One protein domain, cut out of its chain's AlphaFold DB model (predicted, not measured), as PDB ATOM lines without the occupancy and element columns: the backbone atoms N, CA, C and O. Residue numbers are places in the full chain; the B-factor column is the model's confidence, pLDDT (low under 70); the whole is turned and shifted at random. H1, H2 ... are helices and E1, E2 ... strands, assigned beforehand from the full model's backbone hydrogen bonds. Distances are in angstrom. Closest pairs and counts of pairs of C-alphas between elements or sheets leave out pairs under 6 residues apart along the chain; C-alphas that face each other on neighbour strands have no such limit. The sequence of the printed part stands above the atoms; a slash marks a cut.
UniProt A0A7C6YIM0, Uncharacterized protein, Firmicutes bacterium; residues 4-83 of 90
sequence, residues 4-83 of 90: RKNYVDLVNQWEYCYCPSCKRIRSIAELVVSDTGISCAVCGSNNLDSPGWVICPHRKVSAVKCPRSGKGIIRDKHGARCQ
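What this domain is: This is residues 4 to 83 of the 90 residues of an uncharacterized protein of Firmicutes bacterium (UniProt A0A7C6YIM0). Four small two-stranded hairpins are strung along a rod, in two lobes placed end to end. One lobe holds helix H1 beside the hairpin E3 and E4, with the hairpin E1 and E2 nearer the middle of the rod; the other holds E5 and E6, with E7 and E8 at the far end, and the long link of residues 41 to 51 leads from one lobe to the other. The printed part has 80 residues with one named helix and eight named strands, in the order H1, E1 to E8. Each hairpin is its own antiparallel sheet, and the class is mixed, helices and strands. The whole is only just compact, close to loose, with a radius of gyration of the C-alphas of 14.0 A and spans of 45 by 22 by 17 A.

How they stand to each other: Look first at the hairpin of E3, residues 31 to 34, and E4, residues 37 to 40, where N 32 and O 39 are 2.8 A apart, within hydrogen-bond range. Then find H1, residues 4 to 14; the closest C-alphas of H1 and E3 are those of Arg 4 and Ser 34, 5.8 A apart, and the closest of H1 and E4 are those of Tyr 7 and Gly 37, 6.3 A apart. In H1 every O i to N i+4 pair is within hydrogen-bond range. Next comes the hairpin of E1, residues 16 to 19, and E2, residues 24 to 27, with N 26 and O 17 at 2.8 A. The closest C-alphas of E1 and E4 are those of Cys 19 and Cys 40, 7.0 A apart. E2 and E3 meet only through their link. After the long link from E4, E5, residues 52 to 55, and E6, residues 63 to 66, form a hairpin with N 66 and O 52 at 2.8 A, within hydrogen-bond range. H1 and E5 are only just apart, the closest C-alphas at 8.4 A. The last hairpin is E7, residues 73 to 76, and E8, residues 79 to 82, with N 74 and O 81 at 2.8 A. E6 and E7 are apart, and so are E5 and E8.

Where its parts are: Find C-alpha 4 at (161.460, 136.338, 165.365); from there H1 runs 15.3 A to C-alpha 14. E1 measures 9.8 A, E2 10.0 A, E3 9.9 A, E4 10.5 A, E5 10.0 A, E6 8.6 A, E7 10.1 A and E8 10.3 A. E5 begins at C-alpha 52 (173.746, 151.050, 175.922), and E8 ends at C-alpha 82 (187.823, 154.253, 175.705).

The domain as a whole: The two C-alphas farthest apart, those of Asp 35 and Lys 77, are 45.6 A apart. The printed part has no cut. The link from E4 to E5, 11 residues, is long. The mean pLDDT of the printed part is 89.9, and residues 60 to 61 are under 70.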
ATOM      1  N   ARG A   4     161.146 135.311 166.367       81.56
ATOM      2  CA  ARG A   4     161.460 136.338 165.365       81.56
ATOM      3  C   ARG A   4     160.873 137.705 165.684       81.56
ATOM      4  O   ARG A   4     161.557 138.705 165.495       81.56
ATOM      5  N   LYS A   5     159.631 137.765 166.180       83.94
ATOM      6  CA  LYS A   5     158.990 139.043 166.529       83.94
ATOM      7  C   LYS A   5     159.771 139.749 167.640       83.94
ATOM      8  O   LYS A   5     160.072 140.929 167.512       83.94
ATOM      9  N   ASN A   6     160.201 138.994 168.652       88.81
ATOM     10  CA  ASN A   6     161.002 139.527 169.754       88.81
ATOM     11  C   ASN A   6     162.344 140.096 169.265       88.81
ATOM     12  O   ASN A   6     162.778 141.142 169.739       88.81
ATOM     13  N   TYR A   7     162.999 139.437 168.303       91.56
ATOM     14  CA  TYR A   7     164.262 139.926 167.745       91.56
ATOM     15  C   TYR A   7     164.091 141.150 166.840       91.56
ATOM     16  O   TYR A   7     164.945 142.031 166.868       91.56
ATOM     17  N   VAL A   8     162.995 141.249 166.079       91.50
ATOM     18  CA  VAL A   8     162.677 142.463 165.307       91.50
ATOM     19  C   VAL A   8     162.492 143.655 166.247       91.50
ATOM     20  O   VAL A   8     163.104 144.702 166.037       91.50
ATOM     21  N   ASP A   9     161.717 143.481 167.320       91.88
ATOM     22  CA  ASP A   9     161.499 144.531 168.318       91.88
ATOM     23  C   ASP A   9     162.818 144.930 169.003       91.88
ATOM     24  O   ASP A   9     163.096 146.118 169.178       91.88
ATOM     25  N   LEU A  10     163.675 143.953 169.317       91.31
ATOM     26  CA  LEU A  10     164.995 144.186 169.907       91.31
ATOM     27  C   LEU A  10     165.912 145.002 168.984       91.31
ATOM     28  O   LEU A  10     166.533 145.968 169.427       91.31
ATOM     29  N   VAL A  11     165.979 144.651 167.697       91.00
ATOM     30  CA  VAL A  11     166.790 145.374 166.706       91.00
ATOM     31  C   VAL A  11     166.288 146.808 166.521       91.00
ATOM     32  O   VAL A  11     167.098 147.735 166.479       91.00
ATOM     33  N   ASN A  12     164.969 147.012 166.494       91.19
ATOM     34  CA  ASN A  12     164.372 148.346 166.417       91.19
ATOM     35  C   ASN A  12     164.718 149.206 167.643       91.19
ATOM     36  O   ASN A  12     165.035 150.383 167.492       91.19
ATOM     37  N   GLN A  13     164.731 148.626 168.847       91.12
ATOM     38  CA  GLN A  13     165.153 149.331 170.065       91.12
ATOM     39  C   GLN A  13     166.646 149.686 170.055       91.12
ATOM     40  O   GLN A  13     167.062 150.714 170.604       91.12
ATOM     41  N   TRP A  14     167.479 148.836 169.454       92.44
ATOM     42  CA  TRP A  14     168.913 149.084 169.370       92.44
ATOM     43  C   TRP A  14     169.241 150.273 168.466       92.44
ATOM     44  O   TRP A  14     170.121 151.049 168.831       92.44
ATOM     45  N   GLU A  15     168.527 150.476 167.353       90.50
ATOM     46  CA  GLU A  15     168.829 151.454 166.277       90.50
ATOM     47  C   GLU A  15     170.141 151.164 165.520       90.50
ATOM     48  O   GLU A  15     170.246 151.360 164.309       90.50
ATOM     49  N   TYR A  16     171.150 150.667 166.229       92.94
ATOM     50  CA  TYR A  16     172.426 150.181 165.727       92.94
ATOM     51  C   TYR A  16     173.067 149.249 166.758       92.94
ATOM     52  O   TYR A  16     172.744 149.288 167.940       92.94
ATOM     53  N   CYS A  17     174.038 148.445 166.344       92.88
ATOM     54  CA  CYS A  17     174.845 147.630 167.251       92.88
ATOM     55  C   CYS A  17     176.324 147.715 166.868       92.88
ATOM     56  O   CYS A  17     176.672 148.233 165.807       92.88
ATOM     57  N   TYR A  18     177.221 147.202 167.705       94.06
ATOM     58  CA  TYR A  18     178.613 147.007 167.305       94.06
ATOM     59  C   TYR A  18     178.849 145.553 166.910       94.06
ATOM     60  O   TYR A  18     178.437 144.633 167.609       94.06
ATOM     61  N   CYS A  19     179.530 145.336 165.788       93.56
ATOM     62  CA  CYS A  19     179.987 144.018 165.372       93.56
ATOM     63  C   CYS A  19     181.485 143.882 165.698       93.56
ATOM     64  O   CYS A  19     182.306 144.466 164.982       93.56
ATOM     65  N   PRO A  20     181.876 143.100 166.725       91.12
ATOM     66  CA  PRO A  20     183.274 142.866 167.083       91.12
ATOM     67  C   PRO A  20     184.081 142.225 165.953       91.12
ATOM     68  O   PRO A  20     185.228 142.606 165.736       91.12
ATOM     69  N   SER A  21     183.472 141.314 165.186       92.88
ATOM     70  CA  SER A  21     184.122 140.664 164.041       92.88
ATOM     71  C   SER A  21     184.482 141.663 162.936       92.88
ATOM     72  O   SER A  21     185.556 141.571 162.354       92.88
ATOM     73  N   CYS A  22     183.624 142.654 162.669       90.25
ATOM     74  CA  CYS A  22     183.913 143.717 161.700       90.25
ATOM     75  C   CYS A  22     184.653 144.918 162.308       90.25
ATOM     76  O   CYS A  22     185.078 145.794 161.561       90.25
ATOM     77  N   LYS A  23     184.751 144.987 163.643       90.00
ATOM     78  CA  LYS A  23     185.222 146.146 164.419       90.00
ATOM     79  C   LYS A  23     184.531 147.462 164.022       90.00
ATOM     80  O   LYS A  23     185.178 148.499 163.888       90.00
ATOM     81  N   ARG A  24     183.219 147.410 163.765       89.75
ATOM     82  CA  ARG A  24     182.424 148.535 163.231       89.75
ATOM     83  C   ARG A  24     181.010 148.558 163.796       89.75
ATOM     84  O   ARG A  24     180.479 147.517 164.184       89.75
ATOM     85  N   ILE A  25     180.401 149.745 163.802       92.56
ATOM     86  CA  ILE A  25     178.969 149.908 164.081       92.56
ATOM     87  C   ILE A  25     178.174 149.416 162.863       92.56
ATOM     88  O   ILE A  25     178.591 149.637 161.727       92.56
ATOM     89  N   ARG A  26     177.048 148.747 163.103       93.25
ATOM     90  CA  ARG A  26     176.080 148.304 162.099       93.25
ATOM     91  C   ARG A  26     174.737 148.945 162.375       93.25
ATOM     92  O   ARG A  26     174.267 148.927 163.510       93.25
ATOM     93  N   SER A  27     174.139 149.514 161.341       92.06
ATOM     94  CA  SER A  27     172.745 149.951 161.377       92.06
ATOM     95  C   SER A  27     171.801 148.749 161.319       92.06
ATOM     96  O   SER A  27     172.211 147.656 160.929       92.06
ATOM     97  N   ILE A  28     170.523 148.950 161.650       90.62
ATOM     98  CA  ILE A  28     169.479 147.914 161.519       90.62
ATOM     99  C   ILE A  28     169.457 147.292 160.113       90.62
ATOM    100  O   ILE A  28     169.306 146.083 159.981       90.62
ATOM    101  N   ALA A  29     169.661 148.101 159.067       90.31
ATOM    102  CA  ALA A  29     169.673 147.644 157.676       90.31
ATOM    103  C   ALA A  29     170.826 146.672 157.354       90.31
ATOM    104  O   ALA A  29     170.795 145.990 156.335       90.31
ATOM    105  N   GLU A  30     171.843 146.599 158.213       92.88
ATOM    106  CA  GLU A  30     172.990 145.697 158.082       92.88
ATOM    107  C   GLU A  30     172.883 144.474 159.009       92.88
ATOM    108  O   GLU A  30     173.877 143.772 159.234       92.88
ATOM    109  N   LEU A  31     171.692 144.218 159.560       93.75
ATOM    110  CA  LEU A  31     171.396 143.077 160.418       93.75
ATOM    111  C   LEU A  31     170.403 142.130 159.750       93.75
ATOM    112  O   LEU A  31     169.463 142.542 159.075       93.75
ATOM    113  N   VAL A  32     170.603 140.838 159.982       94.88
ATOM    114  CA  VAL A  32     169.685 139.777 159.577       94.88
ATOM    115  C   VAL A  32     168.988 139.262 160.826       94.88
ATOM    116  O   VAL A  32     169.642 138.873 161.792       94.88
ATOM    117  N   VAL A  33     167.655 139.255 160.801       93.56
ATOM    118  CA  VAL A  33     166.825 138.709 161.878       93.56
ATOM    119  C   VAL A  33     166.222 137.384 161.425       93.56
ATOM    120  O   VAL A  33     165.486 137.335 160.435       93.56
ATOM    121  N   SER A  34     166.518 136.315 162.160       91.31
ATOM    122  CA  SER A  34     165.948 134.982 161.970       91.31
ATOM    123  C   SER A  34     165.094 134.577 163.174       91.31
ATOM    124  O   SER A  34     164.981 135.305 164.161       91.31
ATOM    125  N   ASP A  35     164.499 133.386 163.115       89.00
ATOM    126  CA  ASP A  35     163.764 132.820 164.251       89.00
ATOM    127  C   ASP A  35     164.680 132.488 165.442       89.00
ATOM    128  O   ASP A  35     164.210 132.372 166.572       89.00
ATOM    129  N   THR A  36     165.988 132.363 165.195       87.56
ATOM    130  CA  THR A  36     166.995 131.932 166.172       87.56
ATOM    131  C   THR A  36     167.856 133.075 166.712       87.56
ATOM    132  O   THR A  36     168.645 132.844 167.626       87.56
ATOM    133  N   GLY A  37     167.764 134.286 166.152       92.19
ATOM    134  CA  GLY A  37     168.537 135.430 166.635       92.19
ATOM    135  C   GLY A  37     168.788 136.526 165.606       92.19
ATOM    136  O   GLY A  37     168.101 136.647 164.592       92.19
ATOM    137  N   ILE A  38     169.801 137.340 165.906       94.62
ATOM    138  CA  ILE A  38     170.242 138.482 165.102       94.62
ATOM    139  C   ILE A  38     171.692 138.235 164.689       94.62
ATOM    140  O   ILE A  38     172.518 137.858 165.523       94.62
ATOM    141  N   SER A  39     172.021 138.471 163.423       95.62
ATOM    142  CA  SER A  39     173.389 138.367 162.914       95.62
ATOM    143  C   SER A  39     173.771 139.546 162.024       95.62
ATOM    144  O   SER A  39     172.928 140.267 161.495       95.62
ATOM    145  N   CYS A  40     175.074 139.777 161.879       95.62
ATOM    146  CA  CYS A  40     175.621 140.770 160.961       95.62
ATOM    147  C   CYS A  40     175.445 140.295 159.513       95.62
ATOM    148  O   CYS A  40     175.984 139.249 159.152       95.62
ATOM    149  N   ALA A  41     174.805 141.093 158.657       95.00
ATOM    150  CA  ALA A  41     174.651 140.770 157.236       95.00
ATOM    151  C   ALA A  41     175.994 140.692 156.481       95.00
ATOM    152  O   ALA A  41     176.079 140.059 155.436       95.00
ATOM    153  N   VAL A  42     177.050 141.329 157.008       93.56
ATOM    154  CA  VAL A  42     178.364 141.412 156.344       93.56
ATOM    155  C   VAL A  42     179.272 140.226 156.664       93.56
ATOM    156  O   VAL A  42     179.968 139.741 155.781       93.56
ATOM    157  N   CYS A  43     179.319 139.776 157.922       94.81
ATOM    158  CA  CYS A  43     180.230 138.702 158.345       94.81
ATOM    159  C   CYS A  43     179.521 137.448 158.870       94.81
ATOM    160  O   CYS A  43     180.194 136.510 159.282       94.81
ATOM    161  N   GLY A  44     178.188 137.445 158.936       94.81
ATOM    162  CA  GLY A  44     177.385 136.333 159.451       94.81
ATOM    163  C   GLY A  44     177.447 136.125 160.969       94.81
ATOM    164  O   GLY A  44     176.699 135.311 161.500       94.81
ATOM    165  N   SER A  45     178.303 136.856 161.692       95.00
ATOM    166  CA  SER A  45     178.461 136.696 163.142       95.00
ATOM    167  C   SER A  45     177.185 137.077 163.894       95.00
ATOM    168  O   SER A  45     176.613 138.142 163.656       95.00
ATOM    169  N   ASN A  46     176.777 136.224 164.832       93.62
ATOM    170  CA  ASN A  46     175.707 136.475 165.802       93.62
ATOM    171  C   ASN A  46     176.228 137.089 167.116       93.62
ATOM    172  O   ASN A  46     175.442 137.455 167.986       93.62
ATOM    173  N   ASN A  47     177.551 137.227 167.264       93.94
ATOM    174  CA  ASN A  47     178.163 137.891 168.406       93.94
ATOM    175  C   ASN A  47     178.142 139.404 168.173       93.94
ATOM    176  O   ASN A  47     179.093 139.972 167.636       93.94
ATOM    177  N   LEU A  48     177.024 140.037 168.513       93.31
ATOM    178  CA  LEU A  48     176.812 141.474 168.386       93.31
ATOM    179  C   LEU A  48     176.771 142.113 169.771       93.31
ATOM    180  O   LEU A  48     176.124 141.613 170.690       93.31
ATOM    181  N   ASP A  49     177.450 143.243 169.911       94.06
ATOM    182  CA  ASP A  49     177.370 144.058 171.113       94.06
ATOM    183  C   ASP A  49     176.146 144.973 170.995       94.06
ATOM    184  O   ASP A  49     176.052 145.796 170.078       94.06
ATOM    185  N   SER A  50     175.210 144.828 171.934       93.50
ATOM    186  CA  SER A  50     174.069 145.726 172.050       93.50
ATOM    187  C   SER A  50     174.520 147.124 172.489       93.50
ATOM    188  O   SER A  50     175.463 147.265 173.286       93.50
ATOM    189  N   PRO A  51     173.858 148.179 171.992       93.69
ATOM    190  CA  PRO A  51     174.129 149.531 172.434       93.69
ATOM    191  C   PRO A  51     173.568 149.771 173.841       93.69
ATOM    192  O   PRO A  51     172.582 149.160 174.251       93.69
ATOM    193  N   GLY A  52     174.157 150.722 174.562       92.75
ATOM    194  CA  GLY A  52     173.746 151.050 175.922       92.75
ATOM    195  C   GLY A  52     174.177 152.447 176.332       92.75
ATOM    196  O   GLY A  52     175.188 152.969 175.857       92.75
ATOM    197  N   TRP A  53     173.393 153.070 177.207       91.94
ATOM    198  CA  TRP A  53     173.658 154.417 177.700       91.94
ATOM    199  C   TRP A  53     174.819 154.412 178.689       91.94
ATOM    200  O   TRP A  53     174.752 153.777 179.737       91.94
ATOM    201  N   VAL A  54     175.890 155.130 178.356       90.75
ATOM    202  CA  VAL A  54     177.081 155.256 179.205       90.75
ATOM    203  C   VAL A  54     177.637 156.670 179.144       90.75
ATOM    204  O   VAL A  54     177.484 157.375 178.145       90.75
ATOM    205  N   ILE A  55     178.362 157.069 180.185       88.06
ATOM    206  CA  ILE A  55     179.162 158.296 180.161       88.06
ATOM    207  C   ILE A  55     180.430 158.007 179.354       88.06
ATOM    208  O   ILE A  55     181.373 157.385 179.844       88.06
ATOM    209  N   CYS A  56     180.440 158.418 178.086       86.00
ATOM    210  CA  CYS A  56     181.577 158.178 177.203       86.00
ATOM    211  C   CYS A  56     182.750 159.112 177.557       86.00
ATOM    212  O   CYS A  56     182.580 160.337 177.498       86.00
ATOM    213  N   PRO A  57     183.965 158.584 177.817       85.19
ATOM    214  CA  PRO A  57     185.136 159.403 178.134       85.19
ATOM    215  C   PRO A  57     185.547 160.405 177.048       85.19
ATOM    216  O   PRO A  57     186.246 161.369 177.344       85.19
ATOM    217  N   HIS A  58     185.123 160.201 175.794       81.62
ATOM    218  CA  HIS A  58     185.371 161.143 174.697       81.62
ATOM    219  C   HIS A  58     184.383 162.312 174.657       81.62
ATOM    220  O   HIS A  58     184.727 163.374 174.156       81.62
ATOM    221  N   ARG A  59     183.157 162.125 175.164       78.38
ATOM    222  CA  ARG A  59     182.117 163.167 175.188       78.38
ATOM    223  C   ARG A  59     182.102 163.922 176.519       78.38
ATOM    224  O   ARG A  59     181.764 165.091 176.504       78.38
ATOM    225  N   LYS A  60     182.499 163.282 177.629       69.44
ATOM    226  CA  LYS A  60     182.701 163.815 179.002       69.44
ATOM    227  C   LYS A  60     181.529 164.537 179.691       69.44
ATOM    228  O   LYS A  60     181.558 164.615 180.911       69.44
ATOM    229  N   VAL A  61     180.518 165.026 178.972       67.75
ATOM    230  CA  VAL A  61     179.436 165.861 179.535       67.75
ATOM    231  C   VAL A  61     178.073 165.179 179.640       67.75
ATOM    232  O   VAL A  61     177.249 165.618 180.433       67.75
ATOM    233  N   SER A  62     177.808 164.107 178.889       78.25
ATOM    234  CA  SER A  62     176.491 163.459 178.896       78.25
ATOM    235  C   SER A  62     176.555 161.958 178.628       78.25
ATOM    236  O   SER A  62     177.507 161.442 178.027       78.25
ATOM    237  N   ALA A  63     175.523 161.252 179.098       86.50
ATOM    238  CA  ALA A  63     175.291 159.873 178.707       86.50
ATOM    239  C   ALA A  63     175.018 159.820 177.199       86.50
ATOM    240  O   ALA A  63     174.217 160.585 176.668       86.50
ATOM    241  N   VAL A  64     175.687 158.901 176.512       88.38
ATOM    242  CA  VAL A  64     175.483 158.625 175.090       88.38
ATOM    243  C   VAL A  64     175.179 157.150 174.911       88.38
ATOM    244  O   VAL A  64     175.691 156.309 175.654       88.38
ATOM    245  N   LYS A  65     174.375 156.820 173.902       90.31
ATOM    246  CA  LYS A  65     174.081 155.438 173.525       90.31
ATOM    247  C   LYS A  65     175.330 154.826 172.864       90.31
ATOM    248  O   LYS A  65     175.556 154.919 171.663       90.31
ATOM    249  N   CYS A  66     176.236 154.276 173.663       91.50
ATOM    250  CA  CYS A  66     177.479 153.674 173.190       91.50
ATOM    251  C   CYS A  66     177.176 152.354 172.476       91.50
ATOM    252  O   CYS A  66     176.513 151.506 173.067       91.50
ATOM    253  N   PRO A  67     177.714 152.118 171.267       91.19
ATOM    254  CA  PRO A  67     177.429 150.906 170.493       91.19
ATOM    255  C   PRO A  67     178.011 149.633 171.129       91.19
ATOM    256  O   PRO A  67     177.648 148.535 170.735       91.19
ATOM    257  N   ARG A  68     178.902 149.777 172.117       92.25
ATOM    258  CA  ARG A  68     179.508 148.678 172.877       92.25
ATOM    259  C   ARG A  68     179.069 148.621 174.339       92.25
ATOM    260  O   ARG A  68     179.705 147.924 175.127       92.25
ATOM    261  N   SER A  69     178.065 149.407 174.738       92.81
ATOM    262  CA  SER A  69     177.611 149.501 176.137       92.81
ATOM    263  C   SER A  69     178.755 149.720 177.144       92.81
ATOM    264  O   SER A  69     178.757 149.173 178.241       92.81
ATOM    265  N   GLY A  70     179.783 150.484 176.755       90.06
ATOM    266  CA  GLY A  70     180.928 150.787 177.615       90.06
ATOM    267  C   GLY A  70     181.980 149.682 177.768       90.06
ATOM    268  O   GLY A  70     182.956 149.919 178.469       90.06
ATOM    269  N   LYS A  71     181.873 148.531 177.085       90.94
ATOM    270  CA  LYS A  71     182.861 147.429 177.174       90.94
ATOM    271  C   LYS A  71     184.309 147.840 176.851       90.94
ATOM    272  O   LYS A  71     185.240 147.214 177.337       90.94
ATOM    273  N   GLY A  72     184.505 148.879 176.038       87.69
ATOM    274  CA  GLY A  72     185.825 149.437 175.714       87.69
ATOM    275  C   GLY A  72     186.334 150.501 176.689       87.69
ATOM    276  O   GLY A  72     187.446 151.002 176.510       87.69
ATOM    277  N   ILE A  73     185.528 150.898 177.680       90.25
ATOM    278  CA  ILE A  73     185.893 151.901 178.680       90.25
ATOM    279  C   ILE A  73     186.699 151.217 179.777       90.25
ATOM    280  O   ILE A  73     186.213 150.329 180.470       90.25
ATOM    281  N   ILE A  74     187.919 151.691 179.974       90.06
ATOM    282  CA  ILE A  74     188.803 151.264 181.051       90.06
ATOM    283  C   ILE A  74     189.123 152.452 181.952       90.06
ATOM    284  O   ILE A  74     189.109 153.604 181.511       90.06
ATOM    285  N   ARG A  75     189.409 152.172 183.222       88.50
ATOM    286  CA  ARG A  75     189.867 153.167 184.192       88.50
ATOM    287  C   ARG A  75     191.310 152.864 184.556       88.50
ATOM    288  O   ARG A  75     191.618 151.741 184.937       88.50
ATOM    289  N   ASP A  76     192.170 153.861 184.434       86.81
ATOM    290  CA  ASP A  76     193.540 153.814 184.927       86.81
ATOM    291  C   ASP A  76     193.829 155.035 185.815       86.81
ATOM    292  O   ASP A  76     192.929 155.817 186.137       86.81
ATOM    293  N   LYS A  77     195.087 155.193 186.241       88.88
ATOM    294  CA  LYS A  77     195.523 156.289 187.120       88.88
ATOM    295  C   LYS A  77     195.309 157.695 186.532       88.88
ATOM    296  O   LYS A  77     195.364 158.666 187.276       88.88
ATOM    297  N   HIS A  78     195.071 157.813 185.224       83.06
ATOM    298  CA  HIS A  78     194.817 159.075 184.525       83.06
ATOM    299  C   HIS A  78     193.324 159.311 184.236       83.06
ATOM    300  O   HIS A  78     192.966 160.319 183.625       83.06
ATOM    301  N   GLY A  79     192.444 158.408 184.683       85.38
ATOM    302  CA  GLY A  79     190.996 158.512 184.538       85.38
ATOM    303  C   GLY A  79     190.399 157.448 183.617       85.38
ATOM    304  O   GLY A  79     190.983 156.393 183.368       85.38
ATOM    305  N   ALA A  80     189.180 157.702 183.138       86.00
ATOM    306  CA  ALA A  80     188.508 156.810 182.201       86.00
ATOM    307  C   ALA A  80     188.972 157.088 180.763       86.00
ATOM    308  O   ALA A  80     188.978 158.238 180.325       86.00
ATOM    309  N   ARG A  81     189.288 156.038 180.000       87.56
ATOM    310  CA  ARG A  81     189.559 156.112 178.556       87.56
ATOM    311  C   ARG A  81     188.831 155.000 177.813       87.56
ATOM    312  O   ARG A  81     188.662 153.909 178.346       87.56
ATOM    313  N   CYS A  82     188.399 155.269 176.584       86.75
ATOM    314  CA  CYS A  82     187.823 154.253 175.705       86.75
ATOM    315  C   CYS A  82     188.902 153.757 174.735       86.75
ATOM    316  O   CYS A  82     189.569 154.568 174.096       86.75
ATOM    317  N   GLN A  83     189.100 152.441 174.651       85.75
ATOM    318  CA  GLN A  83     190.066 151.835 173.726       85.75
ATOM    319  C   GLN A  83     189.510 151.692 172.304       85.75
ATOM    320  O   GLN A  83     190.273 151.638 171.342       85.75
TER     321      GLN A  83